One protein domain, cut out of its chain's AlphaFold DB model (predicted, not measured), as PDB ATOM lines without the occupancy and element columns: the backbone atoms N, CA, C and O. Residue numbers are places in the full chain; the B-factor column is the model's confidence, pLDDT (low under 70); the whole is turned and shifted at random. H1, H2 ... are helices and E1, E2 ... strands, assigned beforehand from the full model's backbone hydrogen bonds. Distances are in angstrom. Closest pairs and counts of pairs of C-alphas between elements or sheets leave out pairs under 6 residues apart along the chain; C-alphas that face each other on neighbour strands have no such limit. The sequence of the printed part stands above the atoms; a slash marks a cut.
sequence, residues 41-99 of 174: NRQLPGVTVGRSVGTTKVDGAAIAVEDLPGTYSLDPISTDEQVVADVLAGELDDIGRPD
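Overview. This is residues 41 to 99 of the 174 residues of the protein "Ferrous iron transport B family protein" of Mycobacterium xenopi 4042 (UniProt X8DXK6). A long antiparallel hairpin, E2 and E3, makes most of the length of this domain, and its turn, residues 57 to 62, sticks out free at one end. At the other end of the hairpin lie the short strand E1, paired beside the first residues of E2, and the single helix H1 amid long loops, not on the sheet. The printed part has 59 residues with three named strands and one named helix, in the order E1, E2, E3, H1; the class is mixed, helices and strands. The sheet has the order E1, E2, E3 and is antiparallel throughout, a meander, each strand the antiparallel neighbour of the one before. The whole is elongated, with spans of 39 by 21 by 20 A, and only just compact, close to loose, with a radius of gyration of the C-alphas of 12.2 A.

Arrangement. E1, residues 41 to 43, and E2, residues 50 to 58, form a hairpin over a short link, and their directions differ by 139 degrees. C-alphas 41 and 52 face each other at 4.6 A; N 51 and O 42 are within hydrogen-bond range at 2.7 A, as are N 42 and O 51 at 2.9 A. E3, residues 61 to 67, forms a second hairpin with E2 over a tight link, at 158 degrees. Here C-alphas 55 and 64 face each other at 4.5 A, and N 54 and O 65 are 2.8 A apart, within hydrogen-bond range. The pairing is staggered: E2 pairs with E1 over residues 50 to 52 and with E3 over residues 52 to 58. E2 is the inner strand, and the edge strands E1 and E3 are apart. H1, residues 79 to 89, is not on the sheet, with 2 pairs of C-alphas within 10 A; it is apart from E1 and from E2. In H1 every O i to N i+4 pair is within hydrogen-bond range.

Along the chain. E1 begins at C-alpha 41, (41.963, 34.793, 19.307). E2, the longest strand with 9 residues, measures 25.2 A from C-alpha 50 to C-alpha 58 at (41.425, 55.418, 25.091). E3 measures 19.2 A from C-alpha 61 to C-alpha 67. H1 has 11 residues and measures 15.1 A, ending at C-alpha 89, (51.728, 36.654, 38.623).

Size, cuts and confidence. The two C-alphas farthest apart are those of Gly 60 and Ile 77, at 39.6 A. The link from E3 to H1 is long, with 11 residues. The printed part has no cut. The mean pLDDT of the printed part is 81.9, and residues 41 to 50 are under 70.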
ATOM      1  N   ASN A  41      42.041  36.012  18.510       68.81
ATOM      2  CA  ASN A  41      41.963  34.793  19.307       68.81
ATOM      3  C   ASN A  41      43.262  33.989  19.174       68.81
ATOM      4  O   ASN A  41      43.677  33.668  18.060       68.81
ATOM      5  N   ARG A  42      43.869  33.616  20.302       63.41
ATOM      6  CA  ARG A  42      45.086  32.787  20.383       63.41
ATOM      7  C   ARG A  42      44.832  31.592  21.311       63.41
ATOM      8  O   ARG A  42      43.894  31.613  22.090       63.41
ATOM      9  N   GLN A  43      45.625  30.528  21.235       67.00
ATOM     10  CA  GLN A  43      45.574  29.446  22.230       67.00
ATOM     11  C   GLN A  43      46.621  29.701  23.313       67.00
ATOM     12  O   GLN A  43      47.750  30.079  22.996       67.00
ATOM     13  N   LEU A  44      46.237  29.522  24.574       66.00
ATOM     14  CA  LEU A  44      47.167  29.551  25.701       66.00
ATOM     15  C   LEU A  44      47.870  28.187  25.811       66.00
ATOM     16  O   LEU A  44      47.252  27.154  25.531       66.00
ATOM     17  N   PRO A  45      49.162  28.154  26.175       60.09
ATOM     18  CA  PRO A  45      49.904  26.905  26.276       60.09
ATOM     19  C   PRO A  45      49.250  25.982  27.311       60.09
ATOM     20  O   PRO A  45      49.058  26.358  28.460       60.09
ATOM     21  N   GLY A  46      48.900  24.763  26.896       60.25
ATOM     22  CA  GLY A  46      48.380  23.733  27.800       60.25
ATOM     23  C   GLY A  46      46.875  23.769  28.085       60.25
ATOM     24  O   GLY A  46      46.412  22.908  28.831       60.25
ATOM     25  N   VAL A  47      46.096  24.674  27.476       58.56
ATOM     26  CA  VAL A  47      44.630  24.731  27.650       58.56
ATOM     27  C   VAL A  47      43.869  24.712  26.324       58.56
ATOM     28  O   VAL A  47      44.319  25.225  25.303       58.56
ATOM     29  N   THR A  48      42.670  24.127  26.351       56.88
ATOM     30  CA  THR A  48      41.736  24.096  25.209       56.88
ATOM     31  C   THR A  48      40.944  25.404  25.077       56.88
ATOM     32  O   THR A  48      40.204  25.597  24.112       56.88
ATOM     33  N   VAL A  49      41.072  26.309  26.050       62.19
ATOM     34  CA  VAL A  49      40.351  27.581  26.071       62.19
ATOM     35  C   VAL A  49      41.083  28.597  25.194       62.19
ATOM     36  O   VAL A  49      42.282  28.837  25.340       62.19
ATOM     37  N   GLY A  50      40.354  29.182  24.243       59.91
ATOM     38  CA  GLY A  50      40.870  30.266  23.415       59.91
ATOM     39  C   GLY A  50      41.048  31.539  24.240       59.91
ATOM     40  O   GLY A  50      40.107  31.998  24.877       59.91
ATOM     41  N   ARG A  51      42.242  32.125  24.185       74.50
ATOM     42  CA  ARG A  51      42.547  33.493  24.614       74.50
ATOM     43  C   ARG A  51      41.884  34.462  23.650       74.50
ATOM     44  O   ARG A  51      42.070  34.314  22.444       74.50
ATOM     45  N   SER A  52      41.167  35.460  24.159       76.25
ATOM     46  CA  SER A  52      40.657  36.567  23.345       76.25
ATOM     47  C   SER A  52      41.329  37.861  23.779       76.25
ATOM     48  O   SER A  52      41.175  38.291  24.919       76.25
ATOM     49  N   VAL A  53      42.074  38.477  22.863       84.00
ATOM     50  CA  VAL A  53      42.745  39.760  23.081       84.00
ATOM     51  C   VAL A  53      41.975  40.837  22.350       84.00
ATOM     52  O   VAL A  53      41.845  40.782  21.130       84.00
ATOM     53  N   GLY A  54      41.473  41.831  23.073       84.31
ATOM     54  CA  GLY A  54      40.887  43.033  22.495       84.31
ATOM     55  C   GLY A  54      41.849  44.207  22.603       84.31
ATOM     56  O   GLY A  54      42.204  44.595  23.709       84.31
ATOM     57  N   THR A  55      42.226  44.833  21.490       85.75
ATOM     58  CA  THR A  55      42.982  46.098  21.540       85.75
ATOM     59  C   THR A  55      42.069  47.279  21.258       85.75
ATOM     60  O   THR A  55      41.322  47.261  20.277       85.75
ATOM     61  N   THR A  56      42.149  48.323  22.076       86.00
ATOM     62  CA  THR A  56      41.437  49.589  21.868       86.00
ATOM     63  C   THR A  56      42.352  50.777  22.157       86.00
ATOM     64  O   THR A  56      43.453  50.611  22.682       86.00
ATOM     65  N   LYS A  57      41.921  51.985  21.795       85.81
ATOM     66  CA  LYS A  57      42.597  53.223  22.183       85.81
ATOM     67  C   LYS A  57      41.665  54.061  23.043       85.81
ATOM     68  O   LYS A  57      40.540  54.321  22.640       85.81
ATOM     69  N   VAL A  58      42.146  54.500  24.199       83.25
ATOM     70  CA  VAL A  58      41.425  55.418  25.091       83.25
ATOM     71  C   VAL A  58      42.340  56.599  25.355       83.25
ATOM     72  O   VAL A  58      43.498  56.407  25.713       83.25
ATOM     73  N   ASP A  59      41.858  57.814  25.091       87.12
ATOM     74  CA  ASP A  59      42.625  59.060  25.250       87.12
ATOM     75  C   ASP A  59      44.014  59.037  24.575       87.12
ATOM     76  O   ASP A  59      44.981  59.635  25.042       87.12
ATOM     77  N   GLY A  60      44.127  58.322  23.451       84.75
ATOM     78  CA  GLY A  60      45.373  58.162  22.694       84.75
ATOM     79  C   GLY A  60      46.315  57.060  23.199       84.75
ATOM     80  O   GLY A  60      47.244  56.704  22.474       84.75
ATOM     81  N   ALA A  61      46.059  56.468  24.368       83.94
ATOM     82  CA  ALA A  61      46.792  55.312  24.879       83.94
ATOM     83  C   ALA A  61      46.244  54.008  24.279       83.94
ATOM     84  O   ALA A  61      45.031  53.806  24.224       83.94
ATOM     85  N   ALA A  62      47.131  53.121  23.822       86.50
ATOM     86  CA  ALA A  62      46.751  51.779  23.393       86.50
ATOM     87  C   ALA A  62      46.546  50.888  24.624       86.50
ATOM     88  O   ALA A  62      47.434  50.785  25.464       86.50
ATOM     89  N   ILE A  63      45.383  50.251  24.712       86.81
ATOM     90  CA  ILE A  63      45.007  49.349  25.798       86.81
ATOM     91  C   ILE A  63      44.750  47.973  25.192       86.81
ATOM     92  O   ILE A  63      43.951  47.846  24.261       86.81
ATOM     93  N   ALA A  64      45.420  46.956  25.727       88.19
ATOM     94  CA  ALA A  64      45.110  45.557  25.470       88.19
ATOM     95  C   ALA A  64      44.267  45.016  26.628       88.19
ATOM     96  O   ALA A  64      44.572  45.247  27.795       88.19
ATOM     97  N   VAL A  65      43.184  44.326  26.292       87.56
ATOM     98  CA  VAL A  65      42.304  43.650  27.239       87.56
ATOM     99  C   VAL A  65      42.394  42.165  26.952       87.56
ATOM    100  O   VAL A  65      42.026  41.718  25.865       87.56
ATOM    101  N   GLU A  66      42.897  41.430  27.930       87.56
ATOM    102  CA  GLU A  66      43.048  39.982  27.890       87.56
ATOM    103  C   GLU A  66      41.868  39.340  28.611       87.56
ATOM    104  O   GLU A  66      41.658  39.585  29.801       87.56
ATOM    105  N   ASP A  67      41.084  38.545  27.886       85.94
ATOM    106  CA  ASP A  67      40.031  37.736  28.491       85.94
ATOM    107  C   ASP A  67      40.640  36.450  29.052       85.94
ATOM    108  O   ASP A  67      41.238  35.656  28.315       85.94
ATOM    109  N   LEU A  68      40.512  36.271  30.365       87.31
ATOM    110  CA  LEU A  68      41.003  35.098  31.077       87.31
ATOM    111  C   LEU A  68      39.850  34.124  31.338       87.31
ATOM    112  O   LEU A  68      38.710  34.560  31.517       87.31
ATOM    113  N   PRO A  69      40.126  32.810  31.402       84.88
ATOM    114  CA  PRO A  69      39.144  31.838  31.861       84.88
ATOM    115  C   PRO A  69      38.498  32.258  33.187       84.88
ATOM    116  O   PRO A  69      39.137  32.844  34.061       84.88
ATOM    117  N   GLY A  70      37.215  31.942  33.351       83.88
ATOM    118  CA  GLY A  70      36.529  32.191  34.613       83.88
ATOM    119  C   GLY A  70      37.168  31.378  35.738       83.88
ATOM    120  O   GLY A  70      37.236  30.156  35.644       83.88
ATOM    121  N   THR A  71      37.591  32.051  36.807       87.00
ATOM    122  CA  THR A  71      38.143  31.417  38.010       87.00
ATOM    123  C   THR A  71      37.286  31.719  39.240       87.00
ATOM    124  O   THR A  71      36.606  32.747  39.301       87.00
ATOM    125  N   TYR A  72      37.329  30.828  40.233       85.19
ATOM    126  CA  TYR A  72      36.762  31.056  41.563       85.19
ATOM    127  C   TYR A  72      37.824  31.280  42.649       85.19
ATOM    128  O   TYR A  72      37.456  31.703  43.748       85.19
ATOM    129  N   SER A  73      39.104  31.017  42.363       86.44
ATOM    130  CA  SER A  73      40.224  31.242  43.283       86.44
ATOM    131  C   SER A  73      41.554  31.408  42.538       86.44
ATOM    132  O   SER A  73      41.753  30.872  41.451       86.44
ATOM    133  N   LEU A  74      42.482  32.153  43.136       89.12
ATOM    134  CA  LEU A  74      43.883  32.215  42.711       89.12
ATOM    135  C   LEU A  74      44.755  31.098  43.315       89.12
ATOM    136  O   LEU A  74      45.964  31.119  43.117       89.12
ATOM    137  N   ASP A  75      44.164  30.154  44.057       90.69
ATOM    138  CA  ASP A  75      44.772  28.873  44.435       90.69
ATOM    139  C   ASP A  75      44.253  27.786  43.473       90.69
ATOM    140  O   ASP A  75      43.154  27.255  43.671       90.69
ATOM    141  N   PRO A  76      44.956  27.535  42.354       88.06
ATOM    142  CA  PRO A  76      44.398  26.809  41.224       88.06
ATOM    143  C   PRO A  76      44.251  25.314  41.512       88.06
ATOM    144  O   PRO A  76      45.192  24.641  41.930       88.06
ATOM    145  N   ILE A  77      43.075  24.761  41.204       90.38
ATOM    146  CA  ILE A  77      42.824  23.309  41.241       90.38
ATOM    147  C   ILE A  77      42.648  22.712  39.840       90.38
ATOM    148  O   ILE A  77      42.537  21.493  39.684       90.38
ATOM    149  N   SER A  78      42.610  23.565  38.818       88.56
ATOM    150  CA  SER A  78      42.447  23.205  37.413       88.56
ATOM    151  C   SER A  78      43.449  23.945  36.528       88.56
ATOM    152  O   SER A  78      43.977  24.989  36.905       88.56
ATOM    153  N   THR A  79      43.695  23.423  35.324       86.25
ATOM    154  CA  THR A  79      44.615  24.048  34.362       86.25
ATOM    155  C   THR A  79      44.157  25.446  33.946       86.25
ATOM    156  O   THR A  79      44.983  26.337  33.786       86.25
ATOM    157  N   ASP A  80      42.848  25.659  33.811       84.94
ATOM    158  CA  ASP A  80      42.294  26.966  33.444       84.94
ATOM    159  C   ASP A  80      42.555  28.005  34.545       84.94
ATOM    160  O   ASP A  80      42.952  29.132  34.256       84.94
ATOM    161  N   GLU A  81      42.399  27.612  35.812       88.44
ATOM    162  CA  GLU A  81      42.715  28.472  36.956       88.44
ATOM    163  C   GLU A  81      44.221  28.701  37.101       88.44
ATOM    164  O   GLU A  81      44.627  29.810  37.444       88.44
ATOM    165  N   GLN A  82      45.047  27.691  36.797       89.62
ATOM    166  CA  GLN A  82      46.506  27.829  36.798       89.62
ATOM    167  C   GLN A  82      46.935  28.913  35.812       89.62
ATOM    168  O   GLN A  82      47.679  29.815  36.173       89.62
ATOM    169  N   VAL A  83      46.380  28.896  34.598       88.31
ATOM    170  CA  VAL A  83      46.661  29.926  33.594       88.31
ATOM    171  C   VAL A  83      46.278  31.321  34.094       88.31
ATOM    172  O   VAL A  83      47.019  32.273  33.862       88.31
ATOM    173  N   VAL A  84      45.156  31.468  34.806       89.69
ATOM    174  CA  VAL A  84      44.790  32.763  35.406       89.69
ATOM    175  C   VAL A  84      45.808  33.195  36.461       89.69
ATOM    176  O   VAL A  84      46.240  34.349  36.443       89.69
ATOM    177  N   ALA A  85      46.201  32.292  37.361       90.50
ATOM    178  CA  ALA A  85      47.183  32.582  38.401       90.50
ATOM    179  C   ALA A  85      48.530  33.015  37.797       90.50
ATOM    180  O   ALA A  85      49.056  34.065  38.176       90.50
ATOM    181  N   ASP A  86      49.021  32.283  36.798       89.81
ATOM    182  CA  ASP A  86      50.304  32.546  36.149       89.81
ATOM    183  C   ASP A  86      50.284  33.879  35.376       89.81
ATOM    184  O   ASP A  86      51.242  34.655  35.435       89.81
ATOM    185  N   VAL A  87      49.176  34.212  34.692       90.06
ATOM    186  CA  VAL A  87      49.029  35.523  34.030       90.06
ATOM    187  C   VAL A  87      49.062  36.657  35.054       90.06
ATOM    188  O   VAL A  87      49.769  37.647  34.862       90.06
ATOM    189  N   LEU A  88      48.325  36.532  36.160       90.06
ATOM    190  CA  LEU A  88      48.273  37.577  37.186       90.06
ATOM    191  C   LEU A  88      49.604  37.731  37.945       90.06
ATOM    192  O   LEU A  88      49.938  38.842  38.373       90.06
ATOM    193  N   ALA A  89      50.370  36.647  38.082       88.56
ATOM    194  CA  ALA A  89      51.728  36.654  38.623       88.56
ATOM    195  C   ALA A  89      52.765  37.222  37.632       88.56
ATOM    196  O   ALA A  89      53.837  37.665  38.051       88.56
ATOM    197  N   GLY A  90      52.430  37.292  36.339       87.62
ATOM    198  CA  GLY A  90      53.343  37.711  35.276       87.62
ATOM    199  C   GLY A  90      54.334  36.623  34.866       87.62
ATOM    200  O   GLY A  90      55.416  36.944  34.384       87.62
ATOM    201  N   GLU A  91      53.977  35.359  35.081       86.38
ATOM    202  CA  GLU A  91      54.814  34.186  34.815       86.38
ATOM    203  C   GLU A  91      54.640  33.648  33.382       86.38
ATOM    204  O   GLU A  91      55.449  32.843  32.928       86.38
ATOM    205  N   LEU A  92      53.635  34.124  32.627       82.31
ATOM    206  CA  LEU A  92      53.532  33.857  31.186       82.31
ATOM    207  C   LEU A  92      54.347  34.867  30.369       82.31
ATOM    208  O   LEU A  92      53.940  36.023  30.206       82.31
ATOM    209  N   ASP A  93      55.427  34.377  29.759       72.44
ATOM    210  CA  ASP A  93      56.352  35.143  28.908       72.44
ATOM    211  C   ASP A  93      55.651  35.956  27.797       72.44
ATOM    212  O   ASP A  93      56.062  37.069  27.477       72.44
ATOM    213  N   ASP A  94      54.560  35.431  27.226       76.44
ATOM    214  CA  ASP A  94      53.842  36.044  26.096       76.44
ATOM    215  C   ASP A  94      52.843  37.151  26.485       76.44
ATOM    216  O   ASP A  94      52.255  37.789  25.604       76.44
ATOM    217  N   ILE A  95      52.558  37.321  27.778       77.12
ATOM    218  CA  ILE A  95      51.480  38.199  28.276       77.12
ATOM    219  C   ILE A  95      52.031  39.233  29.256       77.12
ATOM    220  O   ILE A  95      51.562  40.370  29.270       77.12
ATOM    221  N   GLY A  96      53.079  38.879  30.005       81.56
ATOM    222  CA  GLY A  96      53.625  39.738  31.045       81.56
ATOM    223  C   GLY A  96      52.624  39.982  32.177       81.56
ATOM    224  O   GLY A  96      51.491  39.499  32.169       81.56
ATOM    225  N   ARG A  97      53.055  40.734  33.192       87.31
ATOM    226  CA  ARG A  97      52.189  41.080  34.323       87.31
ATOM    227  C   ARG A  97      51.206  42.186  33.914       87.31
ATOM    228  O   ARG A  97      51.657  43.194  33.373       87.31
ATOM    229  N   PRO A  98      49.900  42.057  34.207       89.75
ATOM    230  CA  PRO A  98      48.923  43.087  33.872       89.75
ATOM    231  C   PRO A  98      49.098  44.357  34.717       89.75
ATOM    232  O   PRO A  98      49.407  44.290  35.908       89.75
ATOM    233  N   ASP A  99      48.815  45.515  34.115       89.69
ATOM    234  CA  ASP A  99      48.846  46.822  34.790       89.69
ATOM    235  C   ASP A  99      47.630  47.067  35.697       89.69
ATOM    236  O   ASP A  99      47.688  47.869  36.629       89.69
TER     237      ASP A  99